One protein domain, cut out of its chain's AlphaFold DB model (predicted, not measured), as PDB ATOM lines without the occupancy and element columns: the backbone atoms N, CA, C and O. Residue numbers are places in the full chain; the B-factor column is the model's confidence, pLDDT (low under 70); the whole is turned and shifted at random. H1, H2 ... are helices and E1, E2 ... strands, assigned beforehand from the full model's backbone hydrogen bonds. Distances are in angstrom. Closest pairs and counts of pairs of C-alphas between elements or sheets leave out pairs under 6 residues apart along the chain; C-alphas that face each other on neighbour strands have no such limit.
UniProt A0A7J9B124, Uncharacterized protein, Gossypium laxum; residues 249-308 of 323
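Overview. This is residues 249 to 308 of the 323 residues of an uncharacterized protein of Gossypium laxum (UniProt A0A7J9B124). One long helix, H2, makes most of a rod, with the small hairpin of E1 and E2 beside its residues 270 to 274 and short helix H1 at its other end, where residues 251 to 257 stand free. The 60 printed residues run H1, H2, E1, E2, the sheet antiparallel, the class mixed. The whole is loose, radius of gyration of the C-alphas 15.0 A, spanning 51 by 18 by 16 A.

Along the chain. Find C-alpha 249 at (-34.225, 17.486, 20.266), where H1, residues 249 to 253, begins. H2, residues 255 to 274, runs 28.4 A to C-alpha 274 at (-16.669, 45.810, 10.976). E1 is residues 288 to 291, 9.9 A; E2, residues 304 to 307, 10.4 A.

Arrangement. H1 and H2 meet only through their tight link; every O i to N i+4 pair in both is within hydrogen-bond range. Ile 274 and Val 288 hold the closest C-alphas of H2 and E1, 5.9 A. H2 and E2 are near each other. In the hairpin, look for N 289 and O 306, 2.9 A. H1 is apart from both strands.

Size, cuts and confidence. The printed part has no cut. Links 275 to 287 and 292 to 303 are long; pLDDT is under 70 at 280 to 284 and 294 to 298.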
ATOM      1  N   HIS A 249     -35.420  17.504  21.101       79.31
ATOM      2  CA  HIS A 249     -34.225  17.486  20.266       79.31
ATOM      3  C   HIS A 249     -33.228  18.569  20.689       79.31
ATOM      4  O   HIS A 249     -32.043  18.278  20.872       79.31
ATOM      5  N   ALA A 250     -33.685  19.801  20.907       76.44
ATOM      6  CA  ALA A 250     -32.815  20.883  21.352       76.44
ATOM      7  C   ALA A 250     -32.216  20.637  22.743       76.44
ATOM      8  O   ALA A 250     -31.031  20.907  22.958       76.44
ATOM      9  N   ASP A 251     -33.003  20.071  23.658       79.75
ATOM     10  CA  ASP A 251     -32.531  19.636  24.969       79.75
ATOM     11  C   ASP A 251     -31.497  18.507  24.828       79.75
ATOM     12  O   ASP A 251     -30.457  18.551  25.488       79.75
ATOM     13  N   SER A 252     -31.703  17.557  23.904       84.25
ATOM     14  CA  SER A 252     -30.744  16.475  23.622       84.25
ATOM     15  C   SER A 252     -29.408  16.971  23.050       84.25
ATOM     16  O   SER A 252     -28.353  16.445  23.402       84.25
ATOM     17  N   LEU A 253     -29.433  18.009  22.203       83.19
ATOM     18  CA  LEU A 253     -28.229  18.662  21.675       83.19
ATOM     19  C   LEU A 253     -27.499  19.483  22.747       83.19
ATOM     20  O   LEU A 253     -26.283  19.677  22.670       83.19
ATOM     21  N   GLY A 254     -28.242  19.984  23.735       84.06
ATOM     22  CA  GLY A 254     -27.748  20.798  24.835       84.06
ATOM     23  C   GLY A 254     -27.810  22.299  24.545       84.06
ATOM     24  O   GLY A 254     -27.044  22.849  23.747       84.06
ATOM     25  N   LEU A 255     -28.657  23.006  25.298       77.94
ATOM     26  CA  LEU A 255     -28.889  24.452  25.165       77.94
ATOM     27  C   LEU A 255     -27.613  25.294  25.339       77.94
ATOM     28  O   LEU A 255     -27.442  26.323  24.677       77.94
ATOM     29  N   ILE A 256     -26.681  24.841  26.184       81.88
ATOM     30  CA  ILE A 256     -25.375  25.484  26.393       81.88
ATOM     31  C   ILE A 256     -24.531  25.422  25.116       81.88
ATOM     32  O   ILE A 256     -23.921  26.422  24.728       81.88
ATOM     33  N   LEU A 257     -24.500  24.264  24.449       85.06
ATOM     34  CA  LEU A 257     -23.735  24.076  23.219       85.06
ATOM     35  C   LEU A 257     -24.312  24.934  22.092       85.06
ATOM     36  O   LEU A 257     -23.555  25.653  21.435       85.06
ATOM     37  N   ILE A 258     -25.637  24.911  21.923       82.06
ATOM     38  CA  ILE A 258     -26.357  25.752  20.956       82.06
ATOM     39  C   ILE A 258     -26.015  27.228  21.196       82.06
ATOM     40  O   ILE A 258     -25.553  27.921  20.292       82.06
ATOM     41  N   SER A 259     -26.129  27.693  22.440       81.06
ATOM     42  CA  SER A 259     -25.881  29.096  22.793       81.06
ATOM     43  C   SER A 259     -24.422  29.513  22.595       81.06
ATOM     44  O   SER A 259     -24.146  30.614  22.120       81.06
ATOM     45  N   ASN A 260     -23.466  28.631  22.905       84.75
ATOM     46  CA  ASN A 260     -22.048  28.876  22.642       84.75
ATOM     47  C   ASN A 260     -21.756  28.978  21.137       84.75
ATOM     48  O   ASN A 260     -21.001  29.862  20.730       84.75
ATOM     49  N   ARG A 261     -22.361  28.113  20.311       87.88
ATOM     50  CA  ARG A 261     -22.226  28.176  18.847       87.88
ATOM     51  C   ARG A 261     -22.810  29.470  18.296       87.88
ATOM     52  O   ARG A 261     -22.107  30.173  17.577       87.88
ATOM     53  N   THR A 262     -24.031  29.824  18.695       85.75
ATOM     54  CA  THR A 262     -24.679  31.079  18.298       85.75
ATOM     55  C   THR A 262     -23.817  32.288  18.656       85.75
ATOM     56  O   THR A 262     -23.581  33.142  17.804       85.75
ATOM     57  N   ARG A 263     -23.253  32.325  19.873       85.62
ATOM     58  CA  ARG A 263     -22.335  33.390  20.305       85.62
ATOM     59  C   ARG A 263     -21.071  33.466  19.442       85.62
ATOM     60  O   ARG A 263     -20.628  34.553  19.080       85.62
ATOM     61  N   ASN A 264     -20.460  32.329  19.122       88.94
ATOM     62  CA  ASN A 264     -19.243  32.317  18.311       88.94
ATOM     63  C   ASN A 264     -19.524  32.793  16.878       88.94
ATOM     64  O   ASN A 264     -18.768  33.606  16.353       88.94
ATOM     65  N   LEU A 265     -20.632  32.340  16.280       91.00
ATOM     66  CA  LEU A 265     -21.050  32.739  14.935       91.00
ATOM     67  C   LEU A 265     -21.382  34.230  14.860       91.00
ATOM     68  O   LEU A 265     -20.905  34.907  13.951       91.00
ATOM     69  N   ILE A 266     -22.140  34.760  15.826       88.88
ATOM     70  CA  ILE A 266     -22.504  36.180  15.825       88.88
ATOM     71  C   ILE A 266     -21.282  37.075  16.036       88.88
ATOM     72  O   ILE A 266     -21.124  38.069  15.334       88.88
ATOM     73  N   ASN A 267     -20.368  36.700  16.937       89.50
ATOM     74  CA  ASN A 267     -19.138  37.459  17.162       89.50
ATOM     75  C   ASN A 267     -18.219  37.416  15.939       89.50
ATOM     76  O   ASN A 267     -17.648  38.441  15.571       89.50
ATOM     77  N   TRP A 268     -18.096  36.255  15.288       92.25
ATOM     78  CA  TRP A 268     -17.352  36.140  14.037       92.25
ATOM     79  C   TRP A 268     -17.962  37.022  12.944       92.25
ATOM     80  O   TRP A 268     -17.242  37.803  12.327       92.25
ATOM     81  N   LEU A 269     -19.284  36.961  12.757       92.00
ATOM     82  CA  LEU A 269     -19.995  37.753  11.753       92.00
ATOM     83  C   LEU A 269     -19.805  39.253  11.985       92.00
ATOM     84  O   LEU A 269     -19.494  39.990  11.054       92.00
ATOM     85  N   VAL A 270     -19.953  39.714  13.225       89.88
ATOM     86  CA  VAL A 270     -19.778  41.129  13.568       89.88
ATOM     87  C   VAL A 270     -18.345  41.576  13.311       89.88
ATOM     88  O   VAL A 270     -18.150  42.629  12.710       89.88
ATOM     89  N   ASN A 271     -17.355  40.773  13.708       90.75
ATOM     90  CA  ASN A 271     -15.949  41.058  13.436       90.75
ATOM     91  C   ASN A 271     -15.657  41.129  11.934       90.75
ATOM     92  O   ASN A 271     -14.946  42.033  11.497       90.75
ATOM     93  N   ALA A 272     -16.226  40.221  11.141       92.44
ATOM     94  CA  ALA A 272     -16.104  40.253   9.690       92.44
ATOM     95  C   ALA A 272     -16.717  41.539   9.113       92.44
ATOM     96  O   ALA A 272     -16.048  42.236   8.357       92.44
ATOM     97  N   LEU A 273     -17.936  41.903   9.531       90.88
ATOM     98  CA  LEU A 273     -18.637  43.101   9.058       90.88
ATOM     99  C   LEU A 273     -17.865  44.390   9.359       90.88
ATOM    100  O   LEU A 273     -17.646  45.189   8.454       90.88
ATOM    101  N   ILE A 274     -17.409  44.590  10.600       88.44
ATOM    102  CA  ILE A 274     -16.669  45.810  10.976       88.44
ATOM    103  C   ILE A 274     -15.269  45.883  10.349       88.44
ATOM    104  O   ILE A 274     -14.665  46.954  10.337       88.44
ATOM    105  N   SER A 275     -14.746  44.760   9.846       90.25
ATOM    106  CA  SER A 275     -13.449  44.703   9.162       90.25
ATOM    107  C   SER A 275     -13.542  45.053   7.672       90.25
ATOM    108  O   SER A 275     -12.507  45.244   7.033       90.25
ATOM    109  N   LEU A 276     -14.753  45.156   7.107       90.69
ATOM    110  CA  LEU A 276     -14.957  45.523   5.706       90.69
ATOM    111  C   LEU A 276     -14.600  46.997   5.472       90.69
ATOM    112  O   LEU A 276     -15.176  47.903   6.082       90.69
ATOM    113  N   LYS A 277     -13.678  47.240   4.539       89.12
ATOM    114  CA  LYS A 277     -13.222  48.576   4.132       89.12
ATOM    115  C   LYS A 277     -13.233  48.711   2.619       89.12
ATOM    116  O   LYS A 277     -12.991  47.737   1.906       89.12
ATOM    117  N   HIS A 278     -13.463  49.927   2.140       88.00
ATOM    118  CA  HIS A 278     -13.339  50.233   0.717       88.00
ATOM    119  C   HIS A 278     -11.864  50.267   0.286       88.00
ATOM    120  O   HIS A 278     -11.041  50.839   1.003       88.00
ATOM    121  N   PRO A 279     -11.518  49.704  -0.887       79.94
ATOM    122  CA  PRO A 279     -10.130  49.571  -1.341       79.94
ATOM    123  C   PRO A 279      -9.461  50.892  -1.770       79.94
ATOM    124  O   PRO A 279      -8.246  50.927  -1.927       79.94
ATOM    125  N   ASN A 280     -10.224  51.976  -1.958       67.00
ATOM    126  CA  ASN A 280      -9.796  53.140  -2.751       67.00
ATOM    127  C   ASN A 280      -9.294  54.364  -1.948       67.00
ATOM    128  O   ASN A 280      -9.196  55.449  -2.510       67.00
ATOM    129  N   LEU A 281      -8.973  54.233  -0.656       64.94
ATOM    130  CA  LEU A 281      -8.415  55.317   0.172       64.94
ATOM    131  C   LEU A 281      -7.273  54.773   1.037       64.94
ATOM    132  O   LEU A 281      -7.422  53.696   1.607       64.94
ATOM    133  N   GLU A 282      -6.181  55.528   1.207       62.66
ATOM    134  CA  GLU A 282      -4.990  55.114   1.983       62.66
ATOM    135  C   GLU A 282      -5.302  54.673   3.430       62.66
ATOM    136  O   GLU A 282      -4.540  53.906   4.012       62.66
ATOM    137  N   ASN A 283      -6.458  55.073   3.985       62.50
ATOM    138  CA  ASN A 283      -6.971  54.624   5.289       62.50
ATOM    139  C   ASN A 283      -8.308  53.849   5.241       62.50
ATOM    140  O   ASN A 283      -8.790  53.435   6.297       62.50
ATOM    141  N   GLY A 284      -8.875  53.623   4.046       66.12
ATOM    142  CA  GLY A 284     -10.090  52.848   3.759       66.12
ATOM    143  C   GLY A 284     -11.305  53.175   4.637       66.12
ATOM    144  O   GLY A 284     -11.413  52.667   5.755       66.12
ATOM    145  N   ASN A 285     -12.267  53.950   4.122       78.81
ATOM    146  CA  ASN A 285     -13.536  54.179   4.822       78.81
ATOM    147  C   ASN A 285     -14.228  52.834   5.135       78.81
ATOM    148  O   ASN A 285     -14.254  51.952   4.264       78.81
ATOM    149  N   PRO A 286     -14.782  52.650   6.351       86.12
ATOM    150  CA  PRO A 286     -15.499  51.432   6.697       86.12
ATOM    151  C   PRO A 286     -16.726  51.285   5.796       86.12
ATOM    152  O   PRO A 286     -17.517  52.215   5.650       86.12
ATOM    153  N   ALA A 287     -16.894  50.104   5.206       89.38
ATOM    154  CA  ALA A 287     -18.055  49.813   4.368       89.38
ATOM    155  C   ALA A 287     -19.320  49.575   5.208       89.38
ATOM    156  O   ALA A 287     -20.433  49.673   4.699       89.38
ATOM    157  N   VAL A 288     -19.155  49.250   6.494       90.50
ATOM    158  CA  VAL A 288     -20.249  48.892   7.395       90.50
ATOM    159  C   VAL A 288     -20.098  49.595   8.741       90.50
ATOM    160  O   VAL A 288     -19.030  49.579   9.351       90.50
ATOM    161  N   GLN A 289     -21.201  50.146   9.248       88.75
ATOM    162  CA  GLN A 289     -21.328  50.602  10.632       88.75
ATOM    163  C   GLN A 289     -22.292  49.687  11.381       88.75
ATOM    164  O   GLN A 289     -23.475  49.637  11.057       88.75
ATOM    165  N   SER A 290     -21.808  48.980  12.401       87.44
ATOM    166  CA  SER A 290     -22.655  48.177  13.289       87.44
ATOM    167  C   SER A 290     -23.297  49.036  14.382       87.44
ATOM    168  O   SER A 290     -22.609  49.868  14.979       87.44
ATOM    169  N   TYR A 291     -24.553  48.752  14.715       85.62
ATOM    170  CA  TYR A 291     -25.259  49.313  15.868       85.62
ATOM    171  C   TYR A 291     -25.393  48.272  16.983       85.62
ATOM    172  O   TYR A 291     -25.361  47.061  16.737       85.62
ATOM    173  N   GLY A 292     -25.547  48.753  18.213       81.88
ATOM    174  CA  GLY A 292     -25.624  47.903  19.391       81.88
ATOM    175  C   GLY A 292     -24.259  47.501  19.970       81.88
ATOM    176  O   GLY A 292     -23.205  47.962  19.518       81.88
ATOM    177  N   PRO A 293     -24.260  46.607  20.972       76.31
ATOM    178  CA  PRO A 293     -23.048  46.041  21.551       76.31
ATOM    179  C   PRO A 293     -22.151  45.385  20.503       76.31
ATOM    180  O   PRO A 293     -22.567  44.431  19.852       76.31
ATOM    181  N   LYS A 294     -20.902  45.847  20.358       69.50
ATOM    182  CA  LYS A 294     -19.968  45.306  19.355       69.50
ATOM    183  C   LYS A 294     -19.635  43.838  19.636       69.50
ATOM    184  O   LYS A 294     -20.106  42.954  18.929       69.50
ATOM    185  N   ILE A 295     -18.877  43.586  20.699       66.12
ATOM    186  CA  ILE A 295     -18.491  42.245  21.146       66.12
ATOM    187  C   ILE A 295     -18.790  42.184  22.637       66.12
ATOM    188  O   ILE A 295     -18.119  42.840  23.428       66.12
ATOM    189  N   MET A 296     -19.812  41.426  23.017       63.81
ATOM    190  CA  MET A 296     -20.150  41.177  24.415       63.81
ATOM    191  C   MET A 296     -20.583  39.726  24.578       63.81
ATOM    192  O   MET A 296     -21.156  39.133  23.665       63.81
ATOM    193  N   PHE A 297     -20.307  39.152  25.750       61.03
ATOM    194  CA  PHE A 297     -20.716  37.785  26.079       61.03
ATOM    195  C   PHE A 297     -22.240  37.608  26.007       61.03
ATOM    196  O   PHE A 297     -22.705  36.548  25.589       61.03
ATOM    197  N   ASP A 298     -22.975  38.675  26.332       63.47
ATOM    198  CA  ASP A 298     -24.439  38.725  26.391       63.47
ATOM    199  C   ASP A 298     -25.073  39.336  25.127       63.47
ATOM    200  O   ASP A 298     -26.228  39.767  25.133       63.47
ATOM    201  N   ARG A 299     -24.321  39.421  24.016       75.19
ATOM    202  CA  ARG A 299     -24.873  39.896  22.744       75.19
ATOM    203  C   ARG A 299     -25.861  38.862  22.191       75.19
ATOM    204  O   ARG A 299     -25.495  37.719  21.923       75.19
ATOM    205  N   ARG A 300     -27.097  39.300  21.944       75.31
ATOM    206  CA  ARG A 300     -28.141  38.509  21.276       75.31
ATOM    207  C   ARG A 300     -27.800  38.233  19.799       75.31
ATOM    208  O   ARG A 300     -27.041  38.996  19.200       75.31
ATOM    209  N   PRO A 301     -28.391  37.202  19.166       78.56
ATOM    210  CA  PRO A 301     -28.080  36.807  17.784       78.56
ATOM    211  C   PRO A 301     -28.465  37.822  16.692       78.56
ATOM    212  O   PRO A 301     -28.203  37.575  15.519       78.56
ATOM    213  N   ALA A 302     -29.087  38.952  17.036       81.88
ATOM    214  CA  ALA A 302     -29.451  39.988  16.075       81.88
ATOM    215  C   ALA A 302     -28.288  40.971  15.809       81.88
ATOM    216  O   ALA A 302     -27.558  41.386  16.718       81.88
ATOM    217  N   VAL A 303     -28.134  41.389  14.547       85.69
ATOM    218  CA  VAL A 303     -27.197  42.446  14.131       85.69
ATOM    219  C   VAL A 303     -27.957  43.512  13.362       85.69
ATOM    220  O   VAL A 303     -28.552  43.221  12.332       85.69
ATOM    221  N   ALA A 304     -27.880  44.751  13.839       87.00
ATOM    222  CA  ALA A 304     -28.257  45.924  13.069       87.00
ATOM    223  C   ALA A 304     -26.985  46.590  12.532       87.00
ATOM    224  O   ALA A 304     -26.011  46.770  13.269       87.00
ATOM    225  N   PHE A 305     -26.979  46.949  11.253       89.38
ATOM    226  CA  PHE A 305     -25.867  47.654  10.627       89.38
ATOM    227  C   PHE A 305     -26.346  48.501   9.448       89.38
ATOM    228  O   PHE A 305     -27.376  48.204   8.848       89.38
ATOM    229  N   SER A 306     -25.580  49.539   9.120       90.12
ATOM    230  CA  SER A 306     -25.728  50.311   7.885       90.12
ATOM    231  C   SER A 306     -24.561  50.029   6.947       90.12
ATOM    232  O   SER A 306     -23.429  49.866   7.406       90.12
ATOM    233  N   VAL A 307     -24.832  50.011   5.644       90.62
ATOM    234  CA  VAL A 307     -23.828  49.902   4.581       90.62
ATOM    235  C   VAL A 307     -23.570  51.280   3.975       90.62
ATOM    236  O   VAL A 307     -24.509  52.022   3.684       90.62
ATOM    237  N   PHE A 308     -22.298  51.601   3.768       88.88
ATOM    238  CA  PHE A 308     -21.834  52.859   3.194       88.88
ATOM    239  C   PHE A 308     -21.114  52.601   1.877       88.88
ATOM    240  O   PHE A 308     -20.397  51.607   1.737       88.88
TER     241      PHE A 308